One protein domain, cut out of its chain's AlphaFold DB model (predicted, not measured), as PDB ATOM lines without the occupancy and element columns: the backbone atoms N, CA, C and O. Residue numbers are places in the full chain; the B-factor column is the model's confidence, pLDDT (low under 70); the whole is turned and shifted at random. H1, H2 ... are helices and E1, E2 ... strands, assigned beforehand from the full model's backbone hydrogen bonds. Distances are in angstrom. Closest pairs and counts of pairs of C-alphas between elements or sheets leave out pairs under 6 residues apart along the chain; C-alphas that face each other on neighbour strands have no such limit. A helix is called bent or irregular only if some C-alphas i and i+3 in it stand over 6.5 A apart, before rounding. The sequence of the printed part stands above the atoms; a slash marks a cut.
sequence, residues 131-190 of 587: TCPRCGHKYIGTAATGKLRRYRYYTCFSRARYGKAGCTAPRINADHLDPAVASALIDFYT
ATOM      1  N   THR A 131       4.523   5.607 -25.379       84.38
ATOM      2  CA  THR A 131       5.140   6.720 -24.634       84.38
ATOM      3  C   THR A 131       6.261   7.362 -25.440       84.38
ATOM      4  O   THR A 131       7.115   6.676 -25.995       84.38
ATOM      5  N   CYS A 132       6.276   8.696 -25.514       82.69
ATOM      6  CA  CYS A 132       7.335   9.423 -26.201       82.69
ATOM      7  C   CYS A 132       8.607   9.488 -25.343       82.69
ATOM      8  O   CYS A 132       8.577  10.134 -24.295       82.69
ATOM      9  N   PRO A 133       9.749   8.949 -25.806       83.94
ATOM     10  CA  PRO A 133      10.993   8.969 -25.038       83.94
ATOM     11  C   PRO A 133      11.599  10.376 -24.946       83.94
ATOM     12  O   PRO A 133      12.416  10.636 -24.075       83.94
ATOM     13  N   ARG A 134      11.197  11.306 -25.827       84.38
ATOM     14  CA  ARG A 134      11.737  12.676 -25.847       84.38
ATOM     15  C   ARG A 134      11.090  13.612 -24.832       84.38
ATOM     16  O   ARG A 134      11.749  14.520 -24.353       84.38
ATOM     17  N   CYS A 135       9.794  13.457 -24.565       79.38
ATOM     18  CA  CYS A 135       9.037  14.412 -23.740       79.38
ATOM     19  C   CYS A 135       8.113  13.749 -22.710       79.38
ATOM     20  O   CYS A 135       7.288  14.436 -22.113       79.38
ATOM     21  N   GLY A 136       8.154  12.421 -22.575       80.25
ATOM     22  CA  GLY A 136       7.346  11.642 -21.628       80.25
ATOM     23  C   GLY A 136       5.854  11.519 -21.964       80.25
ATOM     24  O   GLY A 136       5.178  10.630 -21.456       80.25
ATOM     25  N   HIS A 137       5.314  12.359 -22.848       80.38
ATOM     26  CA  HIS A 137       3.888  12.339 -23.176       80.38
ATOM     27  C   HIS A 137       3.509  11.190 -24.120       80.38
ATOM     28  O   HIS A 137       4.305  10.731 -24.941       80.38
ATOM     29  N   LYS A 138       2.247  10.753 -24.057       85.19
ATOM     30  CA  LYS A 138       1.730   9.668 -24.904       85.19
ATOM     31  C   LYS A 138       1.575  10.088 -26.369       85.19
ATOM     32  O   LYS A 138       1.361  11.261 -26.683       85.19
ATOM     33  N   TYR A 139       1.641   9.123 -27.278       88.50
ATOM     34  CA  TYR A 139       1.191   9.324 -28.653       88.50
ATOM     35  C   TYR A 139      -0.332   9.202 -28.756       88.50
ATOM     36  O   TYR A 139      -0.976   8.433 -28.038       88.50
ATOM     37  N   ILE A 140      -0.893   9.961 -29.694       87.12
ATOM     38  CA  ILE A 140      -2.316   9.986 -30.017       87.12
ATOM     39  C   ILE A 140      -2.534   9.771 -31.516       87.12
ATOM     40  O   ILE A 140      -1.674  10.112 -32.332       87.12
ATOM     41  N   GLY A 141      -3.696   9.230 -31.876       88.62
ATOM     42  CA  GLY A 141      -4.118   9.107 -33.267       88.62
ATOM     43  C   GLY A 141      -4.320  10.465 -33.940       88.62
ATOM     44  O   GLY A 141      -4.984  11.354 -33.408       88.62
ATOM     45  N   THR A 142      -3.745  10.633 -35.126       88.00
ATOM     46  CA  THR A 142      -3.848  11.834 -35.963       88.00
ATOM     47  C   THR A 142      -3.894  11.426 -37.427       88.00
ATOM     48  O   THR A 142      -3.150  10.543 -37.839       88.00
ATOM     49  N   ALA A 143      -4.688  12.113 -38.240       88.19
ATOM     50  CA  ALA A 143      -4.736  11.853 -39.674       88.19
ATOM     51  C   ALA A 143      -4.208  13.044 -40.477       88.19
ATOM     52  O   ALA A 143      -4.272  14.185 -40.021       88.19
ATOM     53  N   ALA A 144      -3.709  12.776 -41.678       83.44
ATOM     54  CA  ALA A 144      -3.514  13.778 -42.719       83.44
ATOM     55  C   ALA A 144      -4.291  13.347 -43.967       83.44
ATOM     56  O   ALA A 144      -4.266  12.173 -44.331       83.44
ATOM     57  N   THR A 145      -4.984  14.272 -44.623       88.56
ATOM     58  CA  THR A 145      -5.766  13.969 -45.830       88.56
ATOM     59  C   THR A 145      -4.995  14.443 -47.055       88.56
ATOM     60  O   THR A 145      -4.721  15.633 -47.183       88.56
ATOM     61  N   GLY A 146      -4.605  13.511 -47.929       81.19
ATOM     62  CA  GLY A 146      -4.044  13.821 -49.247       81.19
ATOM     63  C   GLY A 146      -5.123  13.837 -50.334       81.19
ATOM     64  O   GLY A 146      -6.293  13.599 -50.052       81.19
ATOM     65  N   LYS A 147      -4.725  14.064 -51.596       82.50
ATOM     66  CA  LYS A 147      -5.654  14.106 -52.747       82.50
ATOM     67  C   LYS A 147      -6.374  12.774 -53.013       82.50
ATOM     68  O   LYS A 147      -7.524  12.789 -53.424       82.50
ATOM     69  N   LEU A 148      -5.688  11.647 -52.795       80.44
ATOM     70  CA  LEU A 148      -6.169  10.299 -53.146       80.44
ATOM     71  C   LEU A 148      -6.575   9.448 -51.937       80.44
ATOM     72  O   LEU A 148      -7.381   8.536 -52.072       80.44
ATOM     73  N   ARG A 149      -5.994   9.702 -50.758       83.56
ATOM     74  CA  ARG A 149      -6.275   8.921 -49.547       83.56
ATOM     75  C   ARG A 149      -5.981   9.689 -48.265       83.56
ATOM     76  O   ARG A 149      -5.202  10.646 -48.250       83.56
ATOM     77  N   ARG A 150      -6.589   9.219 -47.176       84.12
ATOM     78  CA  ARG A 150      -6.321   9.650 -45.801       84.12
ATOM     79  C   ARG A 150      -5.213   8.778 -45.207       84.12
ATOM     80  O   ARG A 150      -5.298   7.561 -45.265       84.12
ATOM     81  N   TYR A 151      -4.200   9.413 -44.632       85.44
ATOM     82  CA  TYR A 151      -3.060   8.773 -43.982       85.44
ATOM     83  C   TYR A 151      -3.224   8.824 -42.468       85.44
ATOM     84  O   TYR A 151      -3.501   9.898 -41.915       85.44
ATOM     85  N   ARG A 152      -3.037   7.687 -41.796       91.62
ATOM     86  CA  ARG A 152      -3.205   7.554 -40.346       91.62
ATOM     87  C   ARG A 152      -1.847   7.500 -39.649       91.62
ATOM     88  O   ARG A 152      -0.949   6.766 -40.051       91.62
ATOM     89  N   TYR A 153      -1.689   8.277 -38.580       89.44
ATOM     90  CA  TYR A 153      -0.445   8.354 -37.816       89.44
ATOM     91  C   TYR A 153      -0.678   8.398 -36.311       89.44
ATOM     92  O   TYR A 153      -1.540   9.132 -35.830       89.44
ATOM     93  N   TYR A 154       0.205   7.757 -35.558       92.44
ATOM     94  CA  TYR A 154       0.445   8.106 -34.168       92.44
ATOM     95  C   TYR A 154       1.394   9.301 -34.105       92.44
ATOM     96  O   TYR A 154       2.517   9.261 -34.611       92.44
ATOM     97  N   THR A 155       0.963  10.372 -33.446       90.38
ATOM     98  CA  THR A 155       1.781  11.567 -33.217       90.38
ATOM     99  C   THR A 155       1.899  11.824 -31.723       90.38
ATOM    100  O   THR A 155       0.898  11.793 -31.009       90.38
ATOM    101  N   CYS A 156       3.117  12.095 -31.248       87.19
ATOM    102  CA  CYS A 156       3.360  12.525 -29.873       87.19
ATOM    103  C   CYS A 156       2.432  13.695 -29.506       87.19
ATOM    104  O   CYS A 156       2.335  14.658 -30.268       87.19
ATOM    105  N   PHE A 157       1.779  13.631 -28.344       85.25
ATOM    106  CA  PHE A 157       0.826  14.647 -27.899       85.25
ATOM    107  C   PHE A 157       1.392  16.073 -27.955       85.25
ATOM    108  O   PHE A 157       0.778  16.948 -28.569       85.25
ATOM    109  N   SER A 158       2.587  16.298 -27.401       80.31
ATOM    110  CA  SER A 158       3.230  17.619 -27.392       80.31
ATOM    111  C   SER A 158       3.507  18.129 -28.806       80.31
ATOM    112  O   SER A 158       3.293  19.304 -29.093       80.31
ATOM    113  N   ARG A 159       3.888  17.236 -29.730       86.75
ATOM    114  CA  ARG A 159       4.066  17.581 -31.147       86.75
ATOM    115  C   ARG A 159       2.739  17.871 -31.847       86.75
ATOM    116  O   ARG A 159       2.667  18.775 -32.672       86.75
ATOM    117  N   ALA A 160       1.698  17.096 -31.554       82.44
ATOM    118  CA  ALA A 160       0.376  17.279 -32.143       82.44
ATOM    119  C   ALA A 160      -0.246  18.620 -31.727       82.44
ATOM    120  O   ALA A 160      -0.937  19.243 -32.527       82.44
ATOM    121  N   ARG A 161       0.016  19.064 -30.492       79.69
ATOM    122  CA  ARG A 161      -0.534  20.303 -29.937       79.69
ATOM    123  C   ARG A 161       0.301  21.544 -30.256       79.69
ATOM    124  O   ARG A 161      -0.269  22.570 -30.599       79.69
ATOM    125  N   TYR A 162       1.625  21.453 -30.146       79.25
ATOM    126  CA  TYR A 162       2.533  22.608 -30.225       79.25
ATOM    127  C   TYR A 162       3.483  22.552 -31.434       79.25
ATOM    128  O   TYR A 162       4.440  23.317 -31.534       79.25
ATOM    129  N   GLY A 163       3.260  21.619 -32.363       81.25
ATOM    130  CA  GLY A 163       4.119  21.427 -33.528       81.25
ATOM    131  C   GLY A 163       5.519  20.918 -33.171       81.25
ATOM    132  O   GLY A 163       5.768  20.389 -32.086       81.25
ATOM    133  N   LYS A 164       6.470  21.072 -34.102       86.44
ATOM    134  CA  LYS A 164       7.868  20.642 -33.895       86.44
ATOM    135  C   LYS A 164       8.564  21.396 -32.753       86.44
ATOM    136  O   LYS A 164       9.492  20.841 -32.178       86.44
ATOM    137  N   ALA A 165       8.097  22.603 -32.423       82.50
ATOM    138  CA  ALA A 165       8.608  23.394 -31.306       82.50
ATOM    139  C   ALA A 165       8.338  22.726 -29.946       82.50
ATOM    140  O   ALA A 165       9.170  22.815 -29.054       82.50
ATOM    141  N   GLY A 166       7.215  22.010 -29.794       76.31
ATOM    142  CA  GLY A 166       6.908  21.298 -28.548       76.31
ATOM    143  C   GLY A 166       7.545  19.916 -28.424       76.31
ATOM    144  O   GLY A 166       7.808  19.466 -27.315       76.31
ATOM    145  N   CYS A 167       7.755  19.202 -29.535       85.94
ATOM    146  CA  CYS A 167       8.492  17.935 -29.537       85.94
ATOM    147  C   CYS A 167       8.911  17.531 -30.957       85.94
ATOM    148  O   CYS A 167       8.109  17.548 -31.896       85.94
ATOM    149  N   THR A 168      10.160  17.089 -31.105       90.94
ATOM    150  CA  THR A 168      10.746  16.664 -32.388       90.94
ATOM    151  C   THR A 168      10.534  15.182 -32.702       90.94
ATOM    152  O   THR A 168      10.961  14.713 -33.755       90.94
ATOM    153  N   ALA A 169       9.851  14.434 -31.829       87.44
ATOM    154  CA  ALA A 169       9.637  13.000 -32.010       87.44
ATOM    155  C   ALA A 169       8.883  12.692 -33.319       87.44
ATOM    156  O   ALA A 169       7.934  13.415 -33.652       87.44
ATOM    157  N   PRO A 170       9.277  11.650 -34.078       87.12
ATOM    158  CA  PRO A 170       8.684  11.332 -35.374       87.12
ATOM    159  C   PRO A 170       7.210  10.928 -35.249       87.12
ATOM    160  O   PRO A 170       6.759  10.471 -34.197       87.12
ATOM    161  N   ARG A 171       6.454  11.117 -36.338       89.19
ATOM    162  CA  ARG A 171       5.113  10.532 -36.482       89.19
ATOM    163  C   ARG A 171       5.297   9.081 -36.903       89.19
ATOM    164  O   ARG A 171       6.132   8.814 -37.760       89.19
ATOM    165  N   ILE A 172       4.512   8.181 -36.336       90.25
ATOM    166  CA  ILE A 172       4.569   6.753 -36.645       90.25
ATOM    167  C   ILE A 172       3.351   6.411 -37.493       90.25
ATOM    168  O   ILE A 172       2.254   6.872 -37.192       90.25
ATOM    169  N   ASN A 173       3.525   5.647 -38.567       85.75
ATOM    170  CA  ASN A 173       2.418   5.262 -39.437       85.75
ATOM    171  C   ASN A 173       1.524   4.226 -38.733       85.75
ATOM    172  O   ASN A 173       1.995   3.151 -38.367       85.75
ATOM    173  N   ALA A 174       0.247   4.556 -38.537       87.88
ATOM    174  CA  ALA A 174      -0.696   3.684 -37.838       87.88
ATOM    175  C   ALA A 174      -1.121   2.479 -38.692       87.88
ATOM    176  O   ALA A 174      -1.332   1.404 -38.145       87.88
ATOM    177  N   ASP A 175      -1.169   2.628 -40.020       83.88
ATOM    178  CA  ASP A 175      -1.553   1.548 -40.939       83.88
ATOM    179  C   ASP A 175      -0.497   0.429 -40.995       83.88
ATOM    180  O   ASP A 175      -0.819  -0.705 -41.334       83.88
ATOM    181  N   HIS A 176       0.753   0.725 -40.615       81.25
ATOM    182  CA  HIS A 176       1.799  -0.285 -40.425       81.25
ATOM    183  C   HIS A 176       1.906  -0.756 -38.975       81.25
ATOM    184  O   HIS A 176       2.130  -1.939 -38.733       81.25
ATOM    185  N   LEU A 177       1.750   0.153 -38.006       83.38
ATOM    186  CA  LEU A 177       1.946  -0.187 -36.600       83.38
ATOM    187  C   LEU A 177       0.810  -1.042 -36.031       83.38
ATOM    188  O   LEU A 177       1.092  -2.001 -35.317       83.38
ATOM    189  N   ASP A 178      -0.451  -0.711 -36.330       84.81
ATOM    190  CA  ASP A 178      -1.598  -1.426 -35.758       84.81
ATOM    191  C   ASP A 178      -1.573  -2.924 -36.129       84.81
ATOM    192  O   ASP A 178      -1.667  -3.744 -35.211       84.81
ATOM    193  N   PRO A 179      -1.383  -3.324 -37.409       79.62
ATOM    194  CA  PRO A 179      -1.294  -4.738 -37.769       79.62
ATOM    195  C   PRO A 179      -0.047  -5.417 -37.199       79.62
ATOM    196  O   PRO A 179      -0.146  -6.540 -36.722       79.62
ATOM    197  N   ALA A 180       1.107  -4.740 -37.190       76.75
ATOM    198  CA  ALA A 180       2.345  -5.315 -36.662       76.75
ATOM    199  C   ALA A 180       2.231  -5.650 -35.167       76.75
ATOM    200  O   ALA A 180       2.637  -6.729 -34.739       76.75
ATOM    201  N   VAL A 181       1.634  -4.753 -34.376       79.06
ATOM    202  CA  VAL A 181       1.415  -4.986 -32.942       79.06
ATOM    203  C   VAL A 181       0.332  -6.040 -32.702       79.06
ATOM    204  O   VAL A 181       0.487  -6.866 -31.807       79.06
ATOM    205  N   ALA A 182      -0.730  -6.065 -33.514       79.69
ATOM    206  CA  ALA A 182      -1.744  -7.117 -33.453       79.69
ATOM    207  C   ALA A 182      -1.151  -8.507 -33.752       79.69
ATOM    208  O   ALA A 182      -1.418  -9.458 -33.019       79.69
ATOM    209  N   SER A 183      -0.304  -8.626 -34.780       77.00
ATOM    210  CA  SER A 183       0.410  -9.867 -35.095       77.00
ATOM    211  C   SER A 183       1.367 -10.274 -33.977       77.00
ATOM    212  O   SER A 183       1.341 -11.429 -33.571       77.00
ATOM    213  N   ALA A 184       2.145  -9.332 -33.431       75.38
ATOM    214  CA  ALA A 184       3.046  -9.603 -32.311       75.38
ATOM    215  C   ALA A 184       2.296 -10.080 -31.055       75.38
ATOM    216  O   ALA A 184       2.788 -10.944 -30.339       75.38
ATOM    217  N   LEU A 185       1.090  -9.558 -30.802       78.69
ATOM    218  CA  LEU A 185       0.241 -10.014 -29.701       78.69
ATOM    219  C   LEU A 185      -0.202 -11.475 -29.888       78.69
ATOM    220  O   LEU A 185      -0.155 -12.255 -28.943       78.69
ATOM    221  N   ILE A 186      -0.619 -11.862 -31.097       79.75
ATOM    222  CA  ILE A 186      -0.988 -13.257 -31.397       79.75
ATOM    223  C   ILE A 186       0.225 -14.184 -31.305       79.75
ATOM    224  O   ILE A 186       0.101 -15.294 -30.782       79.75
ATOM    225  N   ASP A 187       1.373 -13.722 -31.797       76.62
ATOM    226  CA  ASP A 187       2.640 -14.447 -31.771       76.62
ATOM    227  C   ASP A 187       3.119 -14.702 -30.335       76.62
ATOM    228  O   ASP A 187       3.460 -15.829 -29.983       76.62
ATOM    229  N   PHE A 188       3.010 -13.701 -29.455       75.06
ATOM    230  CA  PHE A 188       3.313 -13.829 -28.026       75.06
ATOM    231  C   PHE A 188       2.555 -14.990 -27.367       75.06
ATOM    232  O   PHE A 188       3.153 -15.802 -26.664       75.06
ATOM    233  N   TYR A 189       1.262 -15.144 -27.665       73.88
ATOM    234  CA  TYR A 189       0.444 -16.247 -27.145       73.88
ATOM    235  C   TYR A 189       0.741 -17.617 -27.777       73.88
ATOM    236  O   TYR A 189       0.089 -18.605 -27.434       73.88
ATOM    237  N   THR A 190       1.696 -17.716 -28.705       76.38
ATOM    238  CA  THR A 190       2.239 -19.009 -29.150       76.38
ATOM    239  C   THR A 190       3.360 -19.517 -28.245       76.38
ATOM    240  O   THR A 190       3.583 -20.726 -28.177       76.38
TER     241      THR A 190
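What this domain is: This is residues 131 to 190 of the 587 residues of the protein "Recombinase domain-containing protein" of Phytohabitans flavus (UniProt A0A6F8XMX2). After an opening loop, an antiparallel hairpin, E1 and E2, stands with its tip, residues 145 to 150, sticking out; short helix H1 packs at its base, and H2 starts beside E2 on the other side and runs off as an arm, residues 179 to 190 sticking out. The 60 printed residues hold E1, E2, H1, H2 in that order, mixed in class. The whole is loose and flat, radius of gyration of the C-alphas 13.6 A, spanning 43 by 34 by 12 A.

How they stand to each other: E1, residues 139 to 145, and E2, residues 150 to 156, are antiparallel at 151 degrees, with N 142 and O 153 2.8 A apart, within hydrogen-bond range. H1, residues 157 to 166, is irregular, C-alphas 161 and 164 being 9.3 A apart; its closest C-alpha pair with E1 is Tyr 139 and Phe 157, 5.4 A. H2, residues 174 to 188, comes closest to E2 at the C-alphas of Tyr 153 and Ala 174, 4.7 A. H1 and H2 are apart. O i to N i+4 pairs are within range in 3 of 6 for H1, 10 of 11 for H2.

Where its parts are: E1, 19.1 A long, begins at C-alpha 139 (1.191, 9.324, -28.653). E2 is 18.9 A, H1 9.0 A; H2, 20.5 A, ends at C-alpha 188 (3.313, -13.829, -28.026).

The domain as a whole: The C-alphas farthest apart, Ala 165 and Thr 190, are 42.9 A apart. The printed part has no cut and no long link, and no printed residue is under 70 in pLDDT.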